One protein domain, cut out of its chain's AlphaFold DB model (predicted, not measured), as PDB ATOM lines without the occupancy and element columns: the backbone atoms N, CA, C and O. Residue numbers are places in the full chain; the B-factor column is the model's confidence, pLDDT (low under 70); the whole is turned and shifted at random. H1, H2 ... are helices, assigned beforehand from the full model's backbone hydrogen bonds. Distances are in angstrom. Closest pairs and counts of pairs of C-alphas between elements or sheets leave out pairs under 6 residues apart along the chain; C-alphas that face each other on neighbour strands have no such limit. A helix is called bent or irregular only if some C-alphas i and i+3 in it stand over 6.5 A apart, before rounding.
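What this domain is: This is residues 2 to 101 and 222 to 234 of the 240 residues of the protein "Hypothetical protein" of Adineta steineri (UniProt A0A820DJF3). Three helices, H1, H2 and H3, make a small up-and-down bundle, each running against the one before it, and H6 crosses H2 and H3 on one side. H4 and H8 pack on H1, H5 packs on the first residues of H2, and H7 makes a corner with H6 at the opposite end of the length. The printed part has 113 residues with eight named helices, H1 to H8 in chain order, and no named strand: all helix. It is compact, with a radius of gyration of the C-alphas of 14.9 A, and elongated, spanning 47 by 27 by 22 A.

Where its parts are: H1, residues 2 to 12, begins at C-alpha 2 (97.067, 175.904, 100.825). H2, residues 16 to 35, measures 29.0 A; H3 is residues 39 to 49, H4 52 to 55 and H5 58 to 63. H6, residues 66 to 79, measures 20.3 A. H7, residues 82 to 92, is irregular: C-alphas 84 and 87 are 8.8 A apart. H8, residues 222 to 232, ends at C-alpha 232 (80.225, 164.245, 106.142).

How they stand to each other: Closest C-alphas are quoted. H1 and H2, a helical hairpin, touch at Ile 10 and Arg 19, 5.8 A, through residues 19 to 26 of H2 alone. H2 and H3, another, touch at Ala 30 and Met 42, 4.5 A, at a shallow tilt of 20 degrees. H1 touches H3 at Met 3 and Gly 48, 4.4 A. H8 touches H1 at Ile 11 and Ala 229, 5.7 A, and H4 at Thr 53 and Phe 226, 5.7 A. H5 touches H2 at Thr 60 and Ser 20, 5.3 A, about perpendicular at 76 degrees. H6 touches H2 at Phe 72 and Ile 27, 6.1 A, at a steep tilt of 46 degrees. H6 and H7 touch only at the corner, Leu 78 and Tyr 88, 5.1 A. Every O i to N i+4 pair is within hydrogen-bond range in H1, H2, H3, H5 and H8, 8 of 10 in H6 and 5 of 7 in H7; H4 is too short for one.

The domain as a whole: The C-alphas of Asp 95 and Pro 234, the two farthest apart, are 48.4 A apart. Residues 102 to 221 are not printed, and C-alphas 101 and 222 are 31.0 A apart across this cut. The links printed whole are tight. No printed residue is under 70 in pLDDT.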
ATOM      1  N   GLU A   2      97.202 176.033  99.341       94.06
ATOM      2  CA  GLU A   2      97.067 175.904 100.825       94.06
ATOM      3  C   GLU A   2      95.621 176.034 101.357       94.06
ATOM      4  O   GLU A   2      95.215 175.330 102.284       94.06
ATOM      5  N   MET A   3      94.817 176.903 100.732       97.25
ATOM      6  CA  MET A   3      93.389 177.044 101.036       97.25
ATOM      7  C   MET A   3      92.631 175.733 100.786       97.25
ATOM      8  O   MET A   3      91.951 175.223 101.674       97.25
ATOM      9  N   TYR A   4      92.797 175.152  99.596       97.62
ATOM     10  CA  TYR A   4      92.166 173.884  99.231       97.62
ATOM     11  C   TYR A   4      92.726 172.700 100.019       97.62
ATOM     12  O   TYR A   4      91.968 171.788 100.330       97.62
ATOM     13  N   TRP A   5      94.002 172.726 100.419       97.56
ATOM     14  CA  TRP A   5      94.563 171.748 101.359       97.56
ATOM     15  C   TRP A   5      93.796 171.754 102.685       97.56
ATOM     16  O   TRP A   5      93.339 170.705 103.132       97.56
ATOM     17  N   THR A   6      93.567 172.941 103.255       98.25
ATOM     18  CA  THR A   6      92.787 173.102 104.494       98.25
ATOM     19  C   THR A   6      91.392 172.493 104.359       98.25
ATOM     20  O   THR A   6      90.970 171.715 105.211       98.25
ATOM     21  N   ILE A   7      90.690 172.812 103.266       98.38
ATOM     22  CA  ILE A   7      89.346 172.284 103.004       98.38
ATOM     23  C   ILE A   7      89.399 170.760 102.861       98.38
ATOM     24  O   ILE A   7      88.655 170.060 103.544       98.38
ATOM     25  N   THR A   8      90.304 170.255 102.017       98.00
ATOM     26  CA  THR A   8      90.458 168.832 101.680       98.00
ATOM     27  C   THR A   8      90.696 167.974 102.919       98.00
ATOM     28  O   THR A   8      90.032 166.955 103.096       98.00
ATOM     29  N   GLU A   9      91.597 168.387 103.808       97.81
ATOM     30  CA  GLU A   9      91.887 167.643 105.041       97.81
ATOM     31  C   GLU A   9      90.677 167.564 105.977       97.81
ATOM     32  O   GLU A   9      90.438 166.538 106.611       97.81
ATOM     33  N   ILE A  10      89.872 168.626 106.042       98.06
ATOM     34  CA  ILE A  10      88.665 168.645 106.872       98.06
ATOM     35  C   ILE A  10      87.593 167.728 106.283       98.06
ATOM     36  O   ILE A  10      86.986 166.951 107.016       98.06
ATOM     37  N   ILE A  11      87.339 167.809 104.975       96.75
ATOM     38  CA  ILE A  11      86.235 167.066 104.350       96.75
ATOM     39  C   ILE A  11      86.536 165.579 104.129       96.75
ATOM     40  O   ILE A  11      85.595 164.800 104.008       96.75
ATOM     41  N   ARG A  12      87.812 165.167 104.080       95.75
ATOM     42  CA  ARG A  12      88.196 163.745 103.991       95.75
ATOM     43  C   ARG A  12      87.996 163.003 105.315       95.75
ATOM     44  O   ARG A  12      87.874 161.782 105.305       95.75
ATOM     45  N   GLU A  13      87.953 163.712 106.442       97.00
ATOM     46  CA  GLU A  13      87.739 163.107 107.756       97.00
ATOM     47  C   GLU A  13      86.244 162.909 108.033       97.00
ATOM     48  O   GLU A  13      85.504 163.850 108.329       97.00
ATOM     49  N   THR A  14      85.787 161.661 107.982       94.94
ATOM     50  CA  THR A  14      84.373 161.317 108.174       94.94
ATOM     51  C   THR A  14      83.959 161.360 109.643       94.94
ATOM     52  O   THR A  14      82.804 161.671 109.955       94.94
ATOM     53  N   ASN A  15      84.885 161.129 110.578       97.25
ATOM     54  CA  ASN A  15      84.585 161.141 112.002       97.25
ATOM     55  C   ASN A  15      84.415 162.574 112.529       97.25
ATOM     56  O   ASN A  15      85.372 163.341 112.615       97.25
ATOM     57  N   LEU A  16      83.208 162.897 113.005       97.06
ATOM     58  CA  LEU A  16      82.844 164.213 113.549       97.06
ATOM     59  C   LEU A  16      83.849 164.762 114.582       97.06
ATOM     60  O   LEU A  16      84.216 165.938 114.551       97.06
ATOM     61  N   MET A  17      84.294 163.920 115.520       97.50
ATOM     62  CA  MET A  17      85.174 164.343 116.611       97.50
ATOM     63  C   MET A  17      86.620 164.543 116.148       97.50
ATOM     64  O   MET A  17      87.318 165.407 116.674       97.50
ATOM     65  N   GLN A  18      87.099 163.754 115.185       98.31
ATOM     66  CA  GLN A  18      88.425 163.981 114.603       98.31
ATOM     67  C   GLN A  18      88.411 165.210 113.698       98.31
ATOM     68  O   GLN A  18      89.292 166.060 113.815       98.31
ATOM     69  N   ARG A  19      87.349 165.394 112.912       98.31
ATOM     70  CA  ARG A  19      87.167 166.566 112.053       98.31
ATOM     71  C   ARG A  19      87.180 167.876 112.847       98.31
ATOM     72  O   ARG A  19      87.871 168.822 112.469       98.31
ATOM     73  N   SER A  20      86.530 167.926 114.014       98.50
ATOM     74  CA  SER A  20      86.588 169.112 114.887       98.50
ATOM     75  C   SER A  20      87.992 169.367 115.458       98.50
ATOM     76  O   SER A  20      88.409 170.521 115.615       98.50
ATOM     77  N   LYS A  21      88.776 168.310 115.726       98.44
ATOM     78  CA  LYS A  21      90.188 168.442 116.119       98.44
ATOM     79  C   LYS A  21      91.052 168.959 114.972       98.44
ATOM     80  O   LYS A  21      91.955 169.744 115.259       98.44
ATOM     81  N   ILE A  22      90.771 168.566 113.729       98.56
ATOM     82  CA  ILE A  22      91.450 169.074 112.529       98.56
ATOM     83  C   ILE A  22      91.177 170.574 112.374       98.56
ATOM     84  O   ILE A  22      92.131 171.347 112.307       98.56
ATOM     85  N   ILE A  23      89.916 171.023 112.460       98.75
ATOM     86  CA  ILE A  23      89.576 172.462 112.443       98.75
ATOM     87  C   ILE A  23      90.330 173.218 113.544       98.75
ATOM     88  O   ILE A  23      91.010 174.211 113.281       98.75
ATOM     89  N   LYS A  24      90.283 172.716 114.785       98.56
ATOM     90  CA  LYS A  24      91.040 173.291 115.910       98.56
ATOM     91  C   LYS A  24      92.536 173.388 115.599       98.56
ATOM     92  O   LYS A  24      93.186 174.351 116.004       98.56
ATOM     93  N   HIS A  25      93.101 172.377 114.945       98.19
ATOM     94  CA  HIS A  25      94.511 172.346 114.586       98.19
ATOM     95  C   HIS A  25      94.845 173.396 113.522       98.19
ATOM     96  O   HIS A  25      95.783 174.161 113.725       98.19
ATOM     97  N   PHE A  26      94.034 173.534 112.472       98.75
ATOM     98  CA  PHE A  26      94.209 174.587 111.469       98.75
ATOM     99  C   PHE A  26      94.130 175.996 112.058       98.75
ATOM    100  O   PHE A  26      94.963 176.833 111.725       98.75
ATOM    101  N   ILE A  27      93.229 176.249 113.014       98.69
ATOM    102  CA  ILE A  27      93.179 177.539 113.728       98.69
ATOM    103  C   ILE A  27      94.503 177.812 114.465       98.69
ATOM    104  O   ILE A  27      95.011 178.935 114.452       98.69
ATOM    105  N   LYS A  28      95.101 176.787 115.086       97.69
ATOM    106  CA  LYS A  28      96.419 176.914 115.736       97.69
ATOM    107  C   LYS A  28      97.530 177.186 114.726       97.69
ATOM    108  O   LYS A  28      98.380 178.029 115.005       97.69
ATOM    109  N   ILE A  29      97.520 176.505 113.580       97.19
ATOM    110  CA  ILE A  29      98.493 176.741 112.506       97.19
ATOM    111  C   ILE A  29      98.351 178.176 111.990       97.19
ATOM    112  O   ILE A  29      99.341 178.892 111.940       97.19
ATOM    113  N   ALA A  30      97.137 178.648 111.703       98.06
ATOM    114  CA  ALA A  30      96.911 180.017 111.245       98.06
ATOM    115  C   ALA A  30      97.392 181.063 112.264       98.06
ATOM    116  O   ALA A  30      98.040 182.043 111.892       98.06
ATOM    117  N   LYS A  31      97.151 180.831 113.563       96.44
ATOM    118  CA  LYS A  31      97.700 181.681 114.626       96.44
ATOM    119  C   LYS A  31      99.233 181.671 114.634       96.44
ATOM    120  O   LYS A  31      99.835 182.736 114.722       96.44
ATOM    121  N   CYS A  32      99.858 180.503 114.507       93.94
ATOM    122  CA  CYS A  32     101.310 180.377 114.372       93.94
ATOM    123  C   CYS A  32     101.827 181.159 113.155       93.94
ATOM    124  O   CYS A  32     102.788 181.913 113.279       93.94
ATOM    125  N   CYS A  33     101.165 181.049 112.000       95.12
ATOM    126  CA  CYS A  33     101.507 181.815 110.805       95.12
ATOM    127  C   CYS A  33     101.443 183.327 111.070       95.12
ATOM    128  O   CYS A  33     102.385 184.037 110.726       95.12
ATOM    129  N   LYS A  34     100.393 183.818 111.747       94.38
ATOM    130  CA  LYS A  34     100.291 185.229 112.159       94.38
ATOM    131  C   LYS A  34     101.453 185.650 113.055       94.38
ATOM    132  O   LYS A  34     102.053 186.696 112.822       94.38
ATOM    133  N   ASP A  35     101.744 184.862 114.086       91.50
ATOM    134  CA  ASP A  35     102.781 185.177 115.073       91.50
ATOM    135  C   ASP A  35     104.182 185.174 114.421       91.50
ATOM    136  O   ASP A  35     105.031 185.994 114.762       91.50
ATOM    137  N   MET A  36     104.380 184.348 113.390       91.69
ATOM    138  CA  MET A  36     105.565 184.332 112.525       91.69
ATOM    139  C   MET A  36     105.545 185.397 111.415       91.69
ATOM    140  O   MET A  36     106.414 185.395 110.544       91.69
ATOM    141  N   LYS A  37     104.554 186.293 111.371       94.06
ATOM    142  CA  LYS A  37     104.384 187.277 110.283       94.06
ATOM    143  C   LYS A  37     104.308 186.632 108.885       94.06
ATOM    144  O   LYS A  37     104.599 187.280 107.881       94.06
ATOM    145  N   ASN A  38     103.906 185.361 108.808       95.88
ATOM    146  CA  ASN A  38     103.523 184.698 107.568       95.88
ATOM    147  C   ASN A  38     102.026 184.920 107.324       95.88
ATOM    148  O   ASN A  38     101.178 184.073 107.615       95.88
ATOM    149  N   PHE A  39     101.697 186.099 106.802       97.12
ATOM    150  CA  PHE A  39     100.312 186.481 106.554       97.12
ATOM    151  C   PHE A  39      99.714 185.766 105.345       97.12
ATOM    152  O   PHE A  39      98.499 185.595 105.310       97.12
ATOM    153  N   ASN A  40     100.533 185.315 104.388       97.81
ATOM    154  CA  ASN A  40     100.044 184.569 103.229       97.81
ATOM    155  C   ASN A  40      99.426 183.225 103.630       97.81
ATOM    156  O   ASN A  40      98.281 182.952 103.278       97.81
ATOM    157  N   SER A  41     100.148 182.411 104.406       97.94
ATOM    158  CA  SER A  41      99.621 181.107 104.825       97.94
ATOM    159  C   SER A  41      98.505 181.239 105.855       97.94
ATOM    160  O   SER A  41      97.534 180.487 105.817       97.94
ATOM    161  N   MET A  42      98.577 182.251 106.732       97.94
ATOM    162  CA  MET A  42      97.447 182.600 107.598       97.94
ATOM    163  C   MET A  42      96.197 182.904 106.763       97.94
ATOM    164  O   MET A  42      95.145 182.331 107.030       97.94
ATOM    165  N   PHE A  43      96.313 183.772 105.750       98.25
ATOM    166  CA  PHE A  43      95.217 184.107 104.842       98.25
ATOM    167  C   PHE A  43      94.637 182.845 104.199       98.25
ATOM    168  O   PHE A  43      93.442 182.602 104.318       98.25
ATOM    169  N   ALA A  44      95.482 181.999 103.603       98.38
ATOM    170  CA  ALA A  44      95.031 180.797 102.910       98.38
ATOM    171  C   ALA A  44      94.278 179.819 103.828       98.38
ATOM    172  O   ALA A  44      93.214 179.327 103.451       98.38
ATOM    173  N   ILE A  45      94.786 179.567 105.039       98.69
ATOM    174  CA  ILE A  45      94.139 178.663 106.003       98.69
ATOM    175  C   ILE A  45      92.811 179.249 106.489       98.69
ATOM    176  O   ILE A  45      91.810 178.535 106.537       98.69
ATOM    177  N   ILE A  46      92.770 180.542 106.828       98.50
ATOM    178  CA  ILE A  46      91.532 181.184 107.287       98.50
ATOM    179  C   ILE A  46      90.487 181.211 106.174       98.50
ATOM    180  O   ILE A  46      89.341 180.866 106.437       98.50
ATOM    181  N   SER A  47      90.873 181.510 104.931       98.38
ATOM    182  CA  SER A  47      89.976 181.410 103.775       98.38
ATOM    183  C   SER A  47      89.466 179.986 103.551       98.38
ATOM    184  O   SER A  47      88.307 179.812 103.195       98.38
ATOM    185  N   GLY A  48      90.288 178.961 103.795       98.38
ATOM    186  CA  GLY A  48      89.863 177.562 103.699       98.38
ATOM    187  C   GLY A  48      88.849 177.189 104.781       98.38
ATOM    188  O   GLY A  48      87.845 176.539 104.497       98.38
ATOM    189  N   LEU A  49      89.070 177.648 106.014       98.56
ATOM    190  CA  LEU A  49      88.127 177.473 107.119       98.56
ATOM    191  C   LEU A  49      86.819 178.245 106.900       98.56
ATOM    192  O   LEU A  49      85.761 177.735 107.254       98.56
ATOM    193  N   ASP A  50      86.878 179.443 106.317       98.00
ATOM    194  CA  ASP A  50      85.717 180.299 106.018       98.00
ATOM    195  C   ASP A  50      85.008 179.925 104.703       98.00
ATOM    196  O   ASP A  50      83.973 180.487 104.352       98.00
ATOM    197  N   HIS A  51      85.536 178.943 103.970       97.88
ATOM    198  CA  HIS A  51      84.940 178.466 102.731       97.88
ATOM    199  C   HIS A  51      83.572 177.813 102.985       97.88
ATOM    200  O   HIS A  51      83.400 177.051 103.943       97.88
ATOM    201  N   LYS A  52      82.611 178.023 102.071       96.00
ATOM    202  CA  LYS A  52      81.229 177.502 102.154       96.00
ATOM    203  C   LYS A  52      81.157 176.007 102.499       96.00
ATOM    204  O   LYS A  52      80.333 175.594 103.311       96.00
ATOM    205  N   THR A  53      82.062 175.207 101.934       96.00
ATOM    206  CA  THR A  53      82.165 173.755 102.157       96.00
ATOM    207  C   THR A  53      82.471 173.392 103.609       96.00
ATOM    208  O   THR A  53      81.960 172.394 104.108       96.00
ATOM    209  N   VAL A  54      83.287 174.192 104.297       97.81
ATOM    210  CA  VAL A  54      83.656 173.958 105.700       97.81
ATOM    211  C   VAL A  54      82.649 174.625 106.634       97.81
ATOM    212  O   VAL A  54      82.234 174.021 107.620       97.81
ATOM    213  N   GLN A  55      82.193 175.840 106.317       97.19
ATOM    214  CA  GLN A  55      81.226 176.583 107.136       97.19
ATOM    215  C   GLN A  55      79.862 175.887 107.247       97.19
ATOM    216  O   GLN A  55      79.191 176.004 108.269       97.19
ATOM    217  N   ARG A  56      79.453 175.087 106.255       95.88
ATOM    218  CA  ARG A  56      78.214 174.291 106.347       95.88
ATOM    219  C   ARG A  56      78.261 173.155 107.380       95.88
ATOM    220  O   ARG A  56      77.203 172.649 107.736       95.88
ATOM    221  N   LEU A  57      79.444 172.746 107.855       96.69
ATOM    222  CA  LEU A  57      79.628 171.627 108.794       96.69
ATOM    223  C   LEU A  57      79.288 172.032 110.241       96.69
ATOM    224  O   LEU A  57      80.147 172.039 111.128       96.69
ATOM    225  N   GLN A  58      78.043 172.450 110.466       97.12
ATOM    226  CA  GLN A  58      77.585 173.049 111.721       97.12
ATOM    227  C   GLN A  58      77.807 172.126 112.924       97.12
ATOM    228  O   GLN A  58      78.321 172.578 113.949       97.12
ATOM    229  N   ALA A  59      77.536 170.823 112.786       97.00
ATOM    230  CA  ALA A  59      77.740 169.878 113.882       97.00
ATOM    231  C   ALA A  59      79.229 169.751 114.236       97.00
ATOM    232  O   ALA A  59      79.589 169.603 115.406       97.00
ATOM    233  N   THR A  60      80.124 169.840 113.246       98.19
ATOM    234  CA  THR A  60      81.571 169.881 113.499       98.19
ATOM    235  C   THR A  60      81.963 171.154 114.238       98.19
ATOM    236  O   THR A  60      82.688 171.074 115.233       98.19
ATOM    237  N   TRP A  61      81.484 172.318 113.787       98.31
ATOM    238  CA  TRP A  61      81.780 173.609 114.414       98.31
ATOM    239  C   TRP A  61      81.289 173.676 115.859       98.31
ATOM    240  O   TRP A  61      82.015 174.173 116.719       98.31
ATOM    241  N   GLU A  62      80.129 173.102 116.176       97.94
ATOM    242  CA  GLU A  62      79.637 172.968 117.554       97.94
ATOM    243  C   GLU A  62      80.626 172.219 118.461       97.94
ATOM    244  O   GLU A  62      80.787 172.579 119.626       97.94
ATOM    245  N   ARG A  63      81.351 171.222 117.930       98.25
ATOM    246  CA  ARG A  63      82.368 170.461 118.680       98.25
ATOM    247  C   ARG A  63      83.719 171.163 118.797       98.25
ATOM    248  O   ARG A  63      84.570 170.698 119.559       98.25
ATOM    249  N   VAL A  64      83.947 172.257 118.074       98.50
ATOM    250  CA  VAL A  64      85.161 173.067 118.233       98.50
ATOM    251  C   VAL A  64      85.042 173.883 119.528       98.50
ATOM    252  O   VAL A  64      84.061 174.607 119.692       98.50
ATOM    253  N   PRO A  65      86.021 173.833 120.452       98.19
ATOM    254  CA  PRO A  65      85.935 174.606 121.689       98.19
ATOM    255  C   PRO A  65      85.914 176.120 121.425       98.19
ATOM    256  O   PRO A  65      86.713 176.619 120.629       98.19
ATOM    257  N   ASP A  66      85.081 176.862 122.158       98.00
ATOM    258  CA  ASP A  66      84.812 178.287 121.896       98.00
ATOM    259  C   ASP A  66      86.051 179.183 121.964       98.00
ATOM    260  O   ASP A  66      86.145 180.168 121.235       98.00
ATOM    261  N   LYS A  67      87.053 178.811 122.772       97.81
ATOM    262  CA  LYS A  67      88.361 179.485 122.783       97.81
ATOM    263  C   LYS A  67      88.959 179.586 121.375       97.81
ATOM    264  O   LYS A  67      89.513 180.619 121.024       97.81
ATOM    265  N   TYR A  68      88.870 178.522 120.577       98.19
ATOM    266  CA  TYR A  68      89.437 178.499 119.228       98.19
ATOM    267  C   TYR A  68      88.539 179.203 118.217       98.19
ATOM    268  O   TYR A  68      89.069 179.850 117.322       98.19
ATOM    269  N   LYS A  69      87.213 179.168 118.394       98.25
ATOM    270  CA  LYS A  69      86.295 179.990 117.588       98.25
ATOM    271  C   LYS A  69      86.596 181.482 117.753       98.25
ATOM    272  O   LYS A  69      86.690 182.191 116.766       98.25
ATOM    273  N   LYS A  70      86.856 181.945 118.983       98.12
ATOM    274  CA  LYS A  70      87.277 183.335 119.237       98.12
ATOM    275  C   LYS A  70      88.582 183.688 118.521       98.12
ATOM    276  O   LYS A  70      88.638 184.710 117.853       98.12
ATOM    277  N   ILE A  71      89.593 182.816 118.592       98.06
ATOM    278  CA  ILE A  71      90.855 183.009 117.853       98.06
ATOM    279  C   ILE A  71      90.596 183.069 116.342       98.06
ATOM    280  O   ILE A  71      91.182 183.895 115.654       98.06
ATOM    281  N   PHE A  72      89.728 182.204 115.813       98.44
ATOM    282  CA  PHE A  72      89.359 182.216 114.401       98.44
ATOM    283  C   PHE A  72      88.739 183.558 113.984       98.44
ATOM    284  O   PHE A  72      89.209 184.157 113.019       98.44
ATOM    285  N   GLU A  73      87.779 184.079 114.750       98.00
ATOM    286  CA  GLU A  73      87.176 185.392 114.488       98.00
ATOM    287  C   GLU A  73      88.193 186.540 114.598       98.00
ATOM    288  O   GLU A  73      88.236 187.415 113.735       98.00
ATOM    289  N   GLU A  74      89.086 186.517 115.592       96.81
ATOM    290  CA  GLU A  74      90.173 187.501 115.715       96.81
ATOM    291  C   GLU A  74      91.103 187.501 114.492       96.81
ATOM    292  O   GLU A  74      91.524 188.560 114.023       96.81
ATOM    293  N   LEU A  75      91.425 186.319 113.956       97.69
ATOM    294  CA  LEU A  75      92.233 186.191 112.743       97.69
ATOM    295  C   LEU A  75      91.470 186.680 111.502       97.69
ATOM    296  O   LEU A  75      92.073 187.342 110.655       97.69
ATOM    297  N   LYS A  76      90.158 186.421 111.409       96.56
ATOM    298  CA  LYS A  76      89.301 186.903 110.309       96.56
ATOM    299  C   LYS A  76      89.252 188.424 110.210       96.56
ATOM    300  O   LYS A  76      89.185 188.941 109.099       96.56
ATOM    301  N   LEU A  77      89.373 189.157 111.318       96.12
ATOM    302  CA  LEU A  77      89.425 190.627 111.291       96.12
ATOM    303  C   LEU A  77      90.583 191.177 110.441       96.12
ATOM    304  O   LEU A  77      90.482 192.272 109.892       96.12
ATOM    305  N   LEU A  78      91.680 190.428 110.294       95.06
ATOM    306  CA  LEU A  78      92.789 190.814 109.414       95.06
ATOM    307  C   LEU A  78      92.463 190.635 107.926       95.06
ATOM    308  O   LEU A  78      93.155 191.201 107.085       95.06
ATOM    309  N   LEU A  79      91.437 189.854 107.598       94.44
ATOM    310  CA  LEU A  79      90.986 189.594 106.232       94.44
ATOM    311  C   LEU A  79      89.838 190.522 105.808       94.44
ATOM    312  O   LEU A  79      89.420 190.468 104.653       94.44
ATOM    313  N   ASP A  80      89.346 191.381 106.706       93.75
ATOM    314  CA  ASP A  80      88.266 192.321 106.410       93.75
ATOM    315  C   ASP A  80      88.643 193.240 105.237       93.75
ATOM    316  O   ASP A  80      89.614 193.997 105.293       93.75
ATOM    317  N   ILE A  81      87.851 193.183 104.166       93.12
ATOM    318  CA  ILE A  81      88.043 193.958 102.935       93.12
ATOM    319  C   ILE A  81      87.677 195.440 103.093       93.12
ATOM    320  O   ILE A  81      88.057 196.268 102.255       93.12
ATOM    321  N   SER A  82      86.994 195.801 104.180       93.94
ATOM    322  CA  SER A  82      86.540 197.159 104.468       93.94
ATOM    323  C   SER A  82      87.687 198.170 104.466       93.94
ATOM    324  O   SER A  82      88.780 197.944 104.999       93.94
ATOM    325  N   ARG A  83      87.424 199.340 103.866       93.56
ATOM    326  CA  ARG A  83      88.398 200.440 103.726       93.56
ATOM    327  C   ARG A  83      89.737 199.966 103.138       93.56
ATOM    328  O   ARG A  83      90.800 200.332 103.634       93.56
ATOM    329  N   ASN A  84      89.672 199.132 102.096       93.62
ATOM    330  CA  ASN A  84      90.835 198.546 101.423       93.62
ATOM    331  C   ASN A  84      91.760 197.784 102.394       93.62
ATOM    332  O   ASN A  84      92.973 198.004 102.416       93.62
ATOM    333  N   MET A  85      91.179 196.891 103.199       94.94
ATOM    334  CA  MET A  85      91.902 196.081 104.191       94.94
ATOM    335  C   MET A  85      92.673 196.913 105.214       94.94
ATOM    336  O   MET A  85      93.840 196.659 105.523       94.94
ATOM    337  N   SER A  86      92.012 197.943 105.746       95.19
ATOM    338  CA  SER A  86      92.637 198.912 106.651       95.19
ATOM    339  C   SER A  86      93.267 198.280 107.895       95.19
ATOM    340  O   SER A  86      94.320 198.739 108.326       95.19
ATOM    341  N   VAL A  87      92.678 197.207 108.438       95.25
ATOM    342  CA  VAL A  87      93.187 196.516 109.634       95.25
ATOM    343  C   VAL A  87      94.545 195.873 109.345       95.25
ATOM    344  O   VAL A  87      95.519 196.157 110.042       95.25
ATOM    345  N   TYR A  88      94.643 195.087 108.270       96.00
ATOM    346  CA  TYR A  88      95.900 194.486 107.820       96.00
ATOM    347  C   TYR A  88      96.956 195.540 107.469       96.00
ATOM    348  O   TYR A  88      98.106 195.445 107.895       96.00
ATOM    349  N   ARG A  89      96.572 196.598 106.748       95.25
ATOM    350  CA  ARG A  89      97.513 197.666 106.378       95.25
ATOM    351  C   ARG A  89      98.009 198.459 107.584       95.25
ATOM    352  O   ARG A  89      99.176 198.830 107.618       95.25
ATOM    353  N   ASN A  90      97.151 198.721 108.570       94.31
ATOM    354  CA  ASN A  90      97.551 199.356 109.828       94.31
ATOM    355  C   ASN A  90      98.532 198.481 110.604       94.31
ATOM    356  O   ASN A  90      99.514 199.002 111.122       94.31
ATOM    357  N   LEU A  91      98.295 197.167 110.639       93.88
ATOM    358  CA  LEU A  91      99.206 196.210 111.258       93.88
ATOM    359  C   LEU A  91     100.609 196.308 110.638       93.88
ATOM    360  O   LEU A  91     101.578 196.475 111.366       93.88
ATOM    361  N   LEU A  92     100.718 196.298 109.306       92.19
ATOM    362  CA  LEU A  92     102.009 196.404 108.609       92.19
ATOM    363  C   LEU A  92     102.704 197.769 108.736       92.19
ATOM    364  O   LEU A  92     103.886 197.877 108.423       92.19
ATOM    365  N   ARG A  93     101.981 198.819 109.140       89.62
ATOM    366  CA  ARG A  93     102.551 200.149 109.411       89.62
ATOM    367  C   ARG A  93     103.072 200.304 110.837       89.62
ATOM    368  O   ARG A  93     103.645 201.339 111.147       89.62
ATOM    369  N   ASN A  94     102.826 199.334 111.710       88.56
ATOM    370  CA  ASN A  94     103.340 199.369 113.068       88.56
ATOM    371  C   ASN A  94     104.851 199.094 113.048       88.56
ATOM    372  O   ASN A  94     105.261 198.034 112.583       88.56
ATOM    373  N   ASP A  95     105.654 200.005 113.599       76.00
ATOM    374  CA  ASP A  95     107.122 199.897 113.628       76.00
ATOM    375  C   ASP A  95     107.632 198.649 114.371       76.00
ATOM    376  O   ASP A  95     108.743 198.178 114.126       76.00
ATOM    377  N   LEU A  96     106.812 198.059 115.247       79.88
ATOM    378  CA  LEU A  96     107.115 196.786 115.909       79.88
ATOM    379  C   LEU A  96     107.042 195.584 114.950       79.88
ATOM    380  O   LEU A  96     107.540 194.502 115.267       79.88
ATOM    381  N   ILE A  97     106.420 195.747 113.780       83.50
ATOM    382  CA  ILE A  97     106.307 194.726 112.737       83.50
ATOM    383  C   ILE A  97     107.363 194.998 111.673       83.50
ATOM    384  O   ILE A  97     107.113 195.539 110.601       83.50
ATOM    385  N   ALA A  98     108.581 194.578 112.002       88.19
ATOM    386  CA  ALA A  98     109.719 194.600 111.100       88.19
ATOM    387  C   ALA A  98     109.850 193.273 110.318       88.19
ATOM    388  O   ALA A  98     109.312 192.244 110.746       88.19
ATOM    389  N   PRO A  99     110.590 193.250 109.197       92.56
ATOM    390  CA  PRO A  99     111.017 192.024 108.514       92.56
ATOM    391  C   PRO A  99     111.656 190.990 109.469       92.56
ATOM    392  O   PRO A  99     112.212 191.379 110.499       92.56
ATOM    393  N   PRO A 100     111.593 189.674 109.182       94.06
ATOM    394  CA  PRO A 100     110.971 189.028 108.019       94.06
ATOM    395  C   PRO A 100     109.438 189.024 108.073       94.06
ATOM    396  O   PRO A 100     108.850 188.795 109.131       94.06
ATOM    397  N   ILE A 101     108.791 189.253 106.932       95.12
ATOM    398  CA  ILE A 101     107.337 189.217 106.738       95.12
ATOM    399  C   ILE A 101     107.046 188.535 105.395       95.12
ATOM    400  O   ILE A 101     107.625 188.903 104.372       95.12
ATOM    401  N   GLU A 222      85.238 172.298  93.264       93.12
ATOM    402  CA  GLU A 222      84.227 172.750  94.222       93.12
ATOM    403  C   GLU A 222      83.012 171.826  94.329       93.12
ATOM    404  O   GLU A 222      82.481 171.672  95.435       93.12
ATOM    405  N   ASP A 223      82.588 171.206  93.229       94.38
ATOM    406  CA  ASP A 223      81.428 170.315  93.213       94.38
ATOM    407  C   ASP A 223      81.763 169.041  93.987       94.38
ATOM    408  O   ASP A 223      81.043 168.650  94.910       94.38
ATOM    409  N   ARG A 224      82.948 168.475  93.737       95.75
ATOM    410  CA  ARG A 224      83.454 167.327  94.498       95.75
ATOM    411  C   ARG A 224      83.636 167.645  95.981       95.75
ATOM    412  O   ARG A 224      83.316 166.823  96.841       95.75
ATOM    413  N   LEU A 225      84.158 168.830  96.308       95.44
ATOM    414  CA  LEU A 225      84.283 169.288  97.695       95.44
ATOM    415  C   LEU A 225      82.908 169.373  98.375       95.44
ATOM    416  O   LEU A 225      82.762 168.984  99.537       95.44
ATOM    417  N   PHE A 226      81.902 169.880  97.664       91.81
ATOM    418  CA  PHE A 226      80.536 170.005  98.161       91.81
ATOM    419  C   PHE A 226      79.868 168.642  98.382       91.81
ATOM    420  O   PHE A 226      79.269 168.422  99.438       91.81
ATOM    421  N   GLU A 227      80.019 167.703  97.448       94.25
ATOM    422  CA  GLU A 227      79.533 166.324  97.585       94.25
ATOM    423  C   GLU A 227      80.108 165.632  98.824       94.25
ATOM    424  O   GLU A 227      79.361 165.088  99.640       94.25
ATOM    425  N   LEU A 228      81.427 165.706  99.018       95.44
ATOM    426  CA  LEU A 228      82.095 165.119 100.182       95.44
ATOM    427  C   LEU A 228      81.649 165.778 101.492       95.44
ATOM    428  O   LEU A 228      81.446 165.101 102.500       95.44
ATOM    429  N   ALA A 229      81.419 167.091 101.490       94.44
ATOM    430  CA  ALA A 229      80.865 167.767 102.656       94.44
ATOM    431  C   ALA A 229      79.434 167.303 102.975       94.44
ATOM    432  O   ALA A 229      79.108 167.140 104.153       94.44
ATOM    433  N   ASN A 230      78.592 167.057 101.964       93.12
ATOM    434  CA  ASN A 230      77.256 166.481 102.157       93.12
ATOM    435  C   ASN A 230      77.317 165.055 102.719       93.12
ATOM    436  O   ASN A 230      76.464 164.689 103.519       93.12
ATOM    437  N   GLN A 231      78.327 164.265 102.351       93.50
ATOM    438  CA  GLN A 231      78.541 162.935 102.934       93.50
ATOM    439  C   GLN A 231      78.968 163.019 104.407       93.50
ATOM    440  O   GLN A 231      78.525 162.216 105.226       93.50
ATOM    441  N   CYS A 232      79.798 164.005 104.760       93.94
ATOM    442  CA  CYS A 232      80.225 164.245 106.142       93.94
ATOM    443  C   CYS A 232      79.092 164.748 107.043       93.94
ATOM    444  O   CYS A 232      78.986 164.322 108.195       93.94
ATOM    445  N   GLU A 233      78.284 165.682 106.537       92.81
ATOM    446  CA  GLU A 233      77.104 166.234 107.207       92.81
ATOM    447  C   GLU A 233      76.011 166.494 106.162       92.81
ATOM    448  O   GLU A 233      76.045 167.538 105.484       92.81
ATOM    449  N   PRO A 234      75.049 165.565 105.998       86.44
ATOM    450  CA  PRO A 234      73.927 165.783 105.102       86.44
ATOM    451  C   PRO A 234      73.134 166.980 105.622       86.44
ATOM    452  O   PRO A 234      72.819 167.070 106.812       86.44
TER     453      PRO A 234